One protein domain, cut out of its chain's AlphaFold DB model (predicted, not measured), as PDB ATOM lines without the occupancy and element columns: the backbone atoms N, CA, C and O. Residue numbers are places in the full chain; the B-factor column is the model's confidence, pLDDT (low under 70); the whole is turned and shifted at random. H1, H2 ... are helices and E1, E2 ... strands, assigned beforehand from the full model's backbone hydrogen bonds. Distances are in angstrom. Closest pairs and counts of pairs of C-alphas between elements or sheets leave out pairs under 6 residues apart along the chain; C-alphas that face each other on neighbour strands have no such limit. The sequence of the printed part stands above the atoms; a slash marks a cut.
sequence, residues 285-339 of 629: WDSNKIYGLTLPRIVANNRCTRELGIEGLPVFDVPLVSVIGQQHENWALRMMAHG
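Overview. This is residues 285 to 339 of the 629 residues of the protein "Hypothetical protein" of Symbiodinium pilosum (UniProt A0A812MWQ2). A loose, drawn-out chain has a small two-stranded hairpin, E1 and E2, at one end and a short helix, H3, at the other, with two very short helices, H1 and H2, strung between them and no helix touching another. The turn of the hairpin with the end of E1, residues 288 to 293, sticks out at one end, and residues 334 to 339 stick out at the other; the long link, residues 308 to 319, folds back from H1 on its way to H2. The printed part has 55 residues with two named strands and three named helices, in the order E1, E2, H1, H2, H3, and the sheet E1 - E2 is antiparallel. The class is mixed, helices and strands, with under half of the residues, 26 of 55, in named elements. The whole is loose, with a radius of gyration of the C-alphas of 13.4 A, and its spans of 36 by 24 by 18 A make it elongated, but only just.

Arrangement. E1, residues 285 to 290, and E2, residues 293 to 296, form a hairpin, antiparallel at 172 degrees between their directions. C-alphas 289 and 294 face each other at 4.8 A. N 285 and O 295 are within hydrogen-bond range at 2.8 A, and so are N 290 and O 293 at 2.9 A. E1 is apart from H1, residues 303 to 307. Both strands are apart from H2, residues 320 to 323, and from H3, residues 331 to 337. H1 is apart from H2 and from H3. H2 and H3 are close but not clearly touching: their closest C-alphas, those of Val 321 and Leu 333, are 7.8 A apart. Every O i to N i+4 pair is within hydrogen-bond range in H1 and H3, while H2 is too short for such a pair, and its one O i to N i+3 pair is within range.

Along the chain. E1 runs from Trp 285, with its C-alpha at (-28.651, 26.191, 31.868), to Ile 290, 12.4 A. E2 runs from Leu 293 to Pro 296, 9.1 A. H1 goes from Arg 303, C-alpha at (-39.721, 46.090, 33.077), to Glu 307. H2 goes from Leu 320 to Val 323, and its centre is nearest to the mean of the C-alphas, at 5.7 A. H3 goes from Trp 331 to Ala 337, C-alpha at (-14.612, 45.460, 16.218), 9.9 A.

Size, cuts and confidence. The two C-alphas farthest apart are those of Gly 292 and His 338, at 36.1 A. The printed part has no cut. The link from E1 to E2 is tight, those from E2 to H1 and from H2 to H3 are short, and that from H1 to H2, 12 residues, is long. The mean pLDDT of the printed part is 91.4, and no printed residue is under 70.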
ATOM      1  N   TRP A 285     -29.983  26.660  32.253       94.94
ATOM      2  CA  TRP A 285     -28.651  26.191  31.868       94.94
ATOM      3  C   TRP A 285     -27.824  25.777  33.086       94.94
ATOM      4  O   TRP A 285     -27.028  24.850  32.989       94.94
ATOM      5  N   ASP A 286     -28.010  26.442  34.226       97.00
ATOM      6  CA  ASP A 286     -27.405  26.038  35.493       97.00
ATOM      7  C   ASP A 286     -28.332  26.391  36.657       97.00
ATOM      8  O   ASP A 286     -28.599  27.566  36.924       97.00
ATOM      9  N   SER A 287     -28.810  25.368  37.360       96.62
ATOM     10  CA  SER A 287     -29.655  25.507  38.544       96.62
ATOM     11  C   SER A 287     -28.848  25.759  39.823       96.62
ATOM     12  O   SER A 287     -29.422  25.970  40.896       96.62
ATOM     13  N   ASN A 288     -27.511  25.708  39.764       95.88
ATOM     14  CA  ASN A 288     -26.687  26.124  40.893       95.88
ATOM     15  C   ASN A 288     -26.805  27.641  41.082       95.88
ATOM     16  O   ASN A 288     -26.675  28.423  40.142       95.88
ATOM     17  N   LYS A 289     -27.020  28.077  42.325       91.19
ATOM     18  CA  LYS A 289     -27.102  29.503  42.640       91.19
ATOM     19  C   LYS A 289     -25.707  30.102  42.765       91.19
ATOM     20  O   LYS A 289     -24.985  29.788  43.708       91.19
ATOM     21  N   ILE A 290     -25.376  31.040  41.886       83.31
ATOM     22  CA  ILE A 290     -24.183  31.881  41.993       83.31
ATOM     23  C   ILE A 290     -24.656  33.278  42.400       83.31
ATOM     24  O   ILE A 290     -25.478  33.896  41.728       83.31
ATOM     25  N   TYR A 291     -24.201  33.757  43.562       79.94
ATOM     26  CA  TYR A 291     -24.687  35.004  44.180       79.94
ATOM     27  C   TYR A 291     -26.219  35.068  44.341       79.94
ATOM     28  O   TYR A 291     -26.836  36.122  44.194       79.94
ATOM     29  N   GLY A 292     -26.843  33.924  44.639       84.88
ATOM     30  CA  GLY A 292     -28.290  33.812  44.843       84.88
ATOM     31  C   GLY A 292     -29.128  33.730  43.561       84.88
ATOM     32  O   GLY A 292     -30.349  33.643  43.671       84.88
ATOM     33  N   LEU A 293     -28.509  33.721  42.375       89.31
ATOM     34  CA  LEU A 293     -29.185  33.634  41.076       89.31
ATOM     35  C   LEU A 293     -28.830  32.323  40.361       89.31
ATOM     36  O   LEU A 293     -27.675  31.904  40.395       89.31
ATOM     37  N   THR A 294     -29.815  31.695  39.722       96.19
ATOM     38  CA  THR A 294     -29.616  30.612  38.743       96.19
ATOM     39  C   THR A 294     -29.406  31.201  37.341       96.19
ATOM     40  O   THR A 294     -29.589  32.407  37.140       96.19
ATOM     41  N   LEU A 295     -29.005  30.377  36.367       96.12
ATOM     42  CA  LEU A 295     -28.859  30.787  34.967       96.12
ATOM     43  C   LEU A 295     -30.018  30.229  34.117       96.12
ATOM     44  O   LEU A 295     -29.917  29.102  33.623       96.12
ATOM     45  N   PRO A 296     -31.111  30.989  33.913       96.75
ATOM     46  CA  PRO A 296     -32.236  30.543  33.097       96.75
ATOM     47  C   PRO A 296     -31.857  30.467  31.614       96.75
ATOM     48  O   PRO A 296     -30.990  31.200  31.133       96.75
ATOM     49  N   ARG A 297     -32.531  29.593  30.860       95.31
ATOM     50  CA  ARG A 297     -32.332  29.480  29.407       95.31
ATOM     51  C   ARG A 297     -32.857  30.680  28.643       95.31
ATOM     52  O   ARG A 297     -32.311  31.007  27.593       95.31
ATOM     53  N   ILE A 298     -33.896  31.313  29.173       96.81
ATOM     54  CA  ILE A 298     -34.612  32.430  28.568       96.81
ATOM     55  C   ILE A 298     -34.554  33.627  29.518       96.81
ATOM     56  O   ILE A 298     -34.660  33.481  30.736       96.81
ATOM     57  N   VAL A 299     -34.398  34.827  28.964       96.69
ATOM     58  CA  VAL A 299     -34.416  36.074  29.726       96.69
ATOM     59  C   VAL A 299     -35.797  36.298  30.345       96.69
ATOM     60  O   VAL A 299     -36.808  36.402  29.645       96.69
ATOM     61  N   ALA A 300     -35.829  36.416  31.674       95.62
ATOM     62  CA  ALA A 300     -37.053  36.634  32.437       95.62
ATOM     63  C   ALA A 300     -37.755  37.941  32.040       95.62
ATOM     64  O   ALA A 300     -37.119  38.984  31.906       95.62
ATOM     65  N   ASN A 301     -39.082  37.904  31.927       95.81
ATOM     66  CA  ASN A 301     -39.887  39.075  31.591       95.81
ATOM     67  C   ASN A 301     -40.014  40.021  32.794       95.81
ATOM     68  O   ASN A 301     -40.686  39.716  33.779       95.81
ATOM     69  N   ASN A 302     -39.391  41.190  32.705       94.75
ATOM     70  CA  ASN A 302     -39.582  42.288  33.639       94.75
ATOM     71  C   ASN A 302     -39.527  43.642  32.910       94.75
ATOM     72  O   ASN A 302     -39.321  43.725  31.702       94.75
ATOM     73  N   ARG A 303     -39.738  44.736  33.650       92.00
ATOM     74  CA  ARG A 303     -39.721  46.090  33.077       92.00
ATOM     75  C   ARG A 303     -38.413  46.403  32.340       92.00
ATOM     76  O   ARG A 303     -38.478  46.906  31.228       92.00
ATOM     77  N   CYS A 304     -37.266  46.086  32.938       91.06
ATOM     78  CA  CYS A 304     -35.956  46.393  32.370       91.06
ATOM     79  C   CYS A 304     -35.698  45.595  31.086       91.06
ATOM     80  O   CYS A 304     -35.293  46.169  30.082       91.06
ATOM     81  N   THR A 305     -35.996  44.296  31.078       95.50
ATOM     82  CA  THR A 305     -35.789  43.461  29.884       95.50
ATOM     83  C   THR A 305     -36.709  43.864  28.734       95.50
ATOM     84  O   THR A 305     -36.262  43.815  27.595       95.50
ATOM     85  N   ARG A 306     -37.932  44.338  29.032       95.19
ATOM     86  CA  ARG A 306     -38.864  44.913  28.042       95.19
ATOM     87  C   ARG A 306     -38.384  46.233  27.457       95.19
ATOM     88  O   ARG A 306     -38.482  46.443  26.257       95.19
ATOM     89  N   GLU A 307     -37.860  47.123  28.294       91.31
ATOM     90  CA  GLU A 307     -37.288  48.395  27.830       91.31
ATOM     91  C   GLU A 307     -36.073  48.169  26.915       91.31
ATOM     92  O   GLU A 307     -35.853  48.939  25.983       91.31
ATOM     93  N   LEU A 308     -35.315  47.094  27.147       92.31
ATOM     94  CA  LEU A 308     -34.179  46.692  26.314       92.31
ATOM     95  C   LEU A 308     -34.570  45.818  25.107       92.31
ATOM     96  O   LEU A 308     -33.711  45.550  24.267       92.31
ATOM     97  N   GLY A 309     -35.827  45.366  25.015       94.81
ATOM     98  CA  GLY A 309     -36.310  44.471  23.957       94.81
ATOM     99  C   GLY A 309     -35.630  43.099  23.945       94.81
ATOM    100  O   GLY A 309     -35.403  42.534  22.876       94.81
ATOM    101  N   ILE A 310     -35.233  42.597  25.119       96.88
ATOM    102  CA  ILE A 310     -34.545  41.304  25.278       96.88
ATOM    103  C   ILE A 310     -35.371  40.283  26.063       96.88
ATOM    104  O   ILE A 310     -34.881  39.193  26.356       96.88
ATOM    105  N   GLU A 311     -36.603  40.616  26.451       96.69
ATOM    106  CA  GLU A 311     -37.480  39.676  27.137       96.69
ATOM    107  C   GLU A 311     -37.776  38.451  26.268       96.69
ATOM    108  O   GLU A 311     -38.002  38.557  25.065       96.69
ATOM    109  N   GLY A 312     -37.779  37.263  26.874       95.94
ATOM    110  CA  GLY A 312     -38.097  36.034  26.146       95.94
ATOM    111  C   GLY A 312     -37.011  35.560  25.172       95.94
ATOM    112  O   GLY A 312     -37.159  34.483  24.596       95.94
ATOM    113  N   LEU A 313     -35.912  36.302  25.003       96.19
ATOM    114  CA  LEU A 313     -34.777  35.836  24.210       96.19
ATOM    115  C   LEU A 313     -34.018  34.729  24.951       96.19
ATOM    116  O   LEU A 313     -33.882  34.800  26.178       96.19
ATOM    117  N   PRO A 314     -33.476  33.721  24.246       95.06
ATOM    118  CA  PRO A 314     -32.501  32.815  24.835       95.06
ATOM    119  C   PRO A 314     -31.322  33.605  25.410       95.06
ATOM    120  O   PRO A 314     -30.827  34.533  24.773       95.06
ATOM    121  N   VAL A 315     -30.851  33.249  26.607       93.81
ATOM    122  CA  VAL A 315     -29.864  34.055  27.355       93.81
ATOM    123  C   VAL A 315     -28.567  34.290  26.576       93.81
ATOM    124  O   VAL A 315     -27.942  35.338  26.715       93.81
ATOM    125  N   PHE A 316     -28.182  33.346  25.718       91.81
ATOM    126  CA  PHE A 316     -26.994  33.467  24.881       91.81
ATOM    127  C   PHE A 316     -27.244  34.191  23.547       91.81
ATOM    128  O   PHE A 316     -26.294  34.660  22.931       91.81
ATOM    129  N   ASP A 317     -28.502  34.354  23.132       92.69
ATOM    130  CA  ASP A 317     -28.883  35.139  21.950       92.69
ATOM    131  C   ASP A 317     -29.030  36.640  22.259       92.69
ATOM    132  O   ASP A 317     -29.286  37.440  21.357       92.69
ATOM    133  N   VAL A 318     -28.869  37.045  23.524       93.50
ATOM    134  CA  VAL A 318     -28.954  38.448  23.938       93.50
ATOM    135  C   VAL A 318     -27.823  39.253  23.290       93.50
ATOM    136  O   VAL A 318     -26.647  38.992  23.568       93.50
ATOM    137  N   PRO A 319     -28.131  40.273  22.466       92.12
ATOM    138  CA  PRO A 319     -27.099  41.103  21.864       92.12
ATOM    139  C   PRO A 319     -26.320  41.853  22.942       92.12
ATOM    140  O   PRO A 319     -26.903  42.562  23.764       92.12
ATOM    141  N   LEU A 320     -24.988  41.759  22.905       89.56
ATOM    142  CA  LEU A 320     -24.121  42.453  23.863       89.56
ATOM    143  C   LEU A 320     -24.421  43.962  23.906       89.56
ATOM    144  O   LEU A 320     -24.506  44.541  24.983       89.56
ATOM    145  N   VAL A 321     -24.661  44.583  22.746       92.50
ATOM    146  CA  VAL A 321     -25.014  46.010  22.623       92.50
ATOM    147  C   VAL A 321     -26.252  46.406  23.440       92.50
ATOM    148  O   VAL A 321     -26.332  47.543  23.896       92.50
ATOM    149  N   SER A 322     -27.186  45.479  23.670       91.88
ATOM    150  CA  SER A 322     -28.420  45.740  24.418       91.88
ATOM    151  C   SER A 322     -28.205  45.776  25.930       91.88
ATOM    152  O   SER A 322     -29.007  46.375  26.638       91.88
ATOM    153  N   VAL A 323     -27.146  45.145  26.446       89.06
ATOM    154  CA  VAL A 323     -26.922  44.991  27.899       89.06
ATOM    155  C   VAL A 323     -25.751  45.810  28.440       89.06
ATOM    156  O   VAL A 323     -25.574  45.908  29.653       89.06
ATOM    157  N   ILE A 324     -24.955  46.422  27.565       87.06
ATOM    158  CA  ILE A 324     -23.821  47.266  27.952       87.06
ATOM    159  C   ILE A 324     -24.241  48.733  28.116       87.06
ATOM    160  O   ILE A 324     -25.105  49.245  27.403       87.06
ATOM    161  N   GLY A 325     -23.590  49.450  29.039       79.38
ATOM    162  CA  GLY A 325     -23.800  50.894  29.201       79.38
ATOM    163  C   GLY A 325     -23.461  51.662  27.919       79.38
ATOM    164  O   GLY A 325     -22.577  51.242  27.182       79.38
ATOM    165  N   GLN A 326     -24.157  52.771  27.640       78.94
ATOM    166  CA  GLN A 326     -24.035  53.558  26.393       78.94
ATOM    167  C   GLN A 326     -24.365  52.796  25.089       78.94
ATOM    168  O   GLN A 326     -24.277  53.378  24.012       78.94
ATOM    169  N   GLN A 327     -24.785  51.525  25.162       87.75
ATOM    170  CA  GLN A 327     -25.217  50.709  24.024       87.75
ATOM    171  C   GLN A 327     -24.268  50.819  22.811       87.75
ATOM    172  O   GLN A 327     -23.086  50.491  22.906       87.75
ATOM    173  N   HIS A 328     -24.769  51.300  21.671       87.56
ATOM    174  CA  HIS A 328     -24.048  51.437  20.403       87.56
ATOM    175  C   HIS A 328     -22.939  52.502  20.432       87.56
ATOM    176  O   HIS A 328     -22.044  52.483  19.587       87.56
ATOM    177  N   GLU A 329     -22.961  53.409  21.408       82.50
ATOM    178  CA  GLU A 329     -21.916  54.418  21.597       82.50
ATOM    179  C   GLU A 329     -20.753  53.904  22.455       82.50
ATOM    180  O   GLU A 329     -19.717  54.563  22.550       82.50
ATOM    181  N   ASN A 330     -20.881  52.711  23.048       84.81
ATOM    182  CA  ASN A 330     -19.855  52.172  23.923       84.81
ATOM    183  C   ASN A 330     -18.545  51.921  23.157       84.81
ATOM    184  O   ASN A 330     -18.462  51.080  22.257       84.81
ATOM    185  N   TRP A 331     -17.482  52.619  23.560       85.31
ATOM    186  CA  TRP A 331     -16.153  52.504  22.959       85.31
ATOM    187  C   TRP A 331     -15.595  51.069  22.965       85.31
ATOM    188  O   TRP A 331     -14.880  50.686  22.038       85.31
ATOM    189  N   ALA A 332     -15.964  50.243  23.946       86.31
ATOM    190  CA  ALA A 332     -15.535  48.851  24.021       86.31
ATOM    191  C   ALA A 332     -16.030  48.016  22.825       86.31
ATOM    192  O   ALA A 332     -15.319  47.120  22.374       86.31
ATOM    193  N   LEU A 333     -17.188  48.345  22.236       90.38
ATOM    194  CA  LEU A 333     -17.630  47.710  20.989       90.38
ATOM    195  C   LEU A 333     -16.698  48.042  19.823       90.38
ATOM    196  O   LEU A 333     -16.396  47.170  19.015       90.38
ATOM    197  N   ARG A 334     -16.189  49.279  19.756       87.44
ATOM    198  CA  ARG A 334     -15.207  49.674  18.734       87.44
ATOM    199  C   ARG A 334     -13.887  48.940  18.934       87.44
ATOM    200  O   ARG A 334     -13.311  48.448  17.974       87.44
ATOM    201  N   MET A 335     -13.427  48.828  20.180       85.94
ATOM    202  CA  MET A 335     -12.227  48.054  20.516       85.94
ATOM    203  C   MET A 335     -12.367  46.600  20.051       85.94
ATOM    204  O   MET A 335     -11.482  46.094  19.364       85.94
ATOM    205  N   MET A 336     -13.509  45.971  20.342       91.12
ATOM    206  CA  MET A 336     -13.815  44.611  19.899       91.12
ATOM    207  C   MET A 336     -13.876  44.493  18.369       91.12
ATOM    208  O   MET A 336     -13.275  43.580  17.812       91.12
ATOM    209  N   ALA A 337     -14.534  45.432  17.682       91.25
ATOM    210  CA  ALA A 337     -14.612  45.460  16.218       91.25
ATOM    211  C   ALA A 337     -13.232  45.590  15.547       91.25
ATOM    212  O   ALA A 337     -13.037  45.117  14.432       91.25
ATOM    213  N   HIS A 338     -12.257  46.180  16.241       92.75
ATOM    214  CA  HIS A 338     -10.860  46.254  15.809       92.75
ATOM    215  C   HIS A 338      -9.994  45.076  16.293       92.75
ATOM    216  O   HIS A 338      -8.767  45.173  16.273       92.75
ATOM    217  N   GLY A 339     -10.599  43.981  16.762       91.31
ATOM    218  CA  GLY A 339      -9.878  42.788  17.213       91.31
ATOM    219  C   GLY A 339      -9.095  42.984  18.514       91.31
ATOM    220  O   GLY A 339      -8.224  42.180  18.840       91.31
TER     221      GLY A 339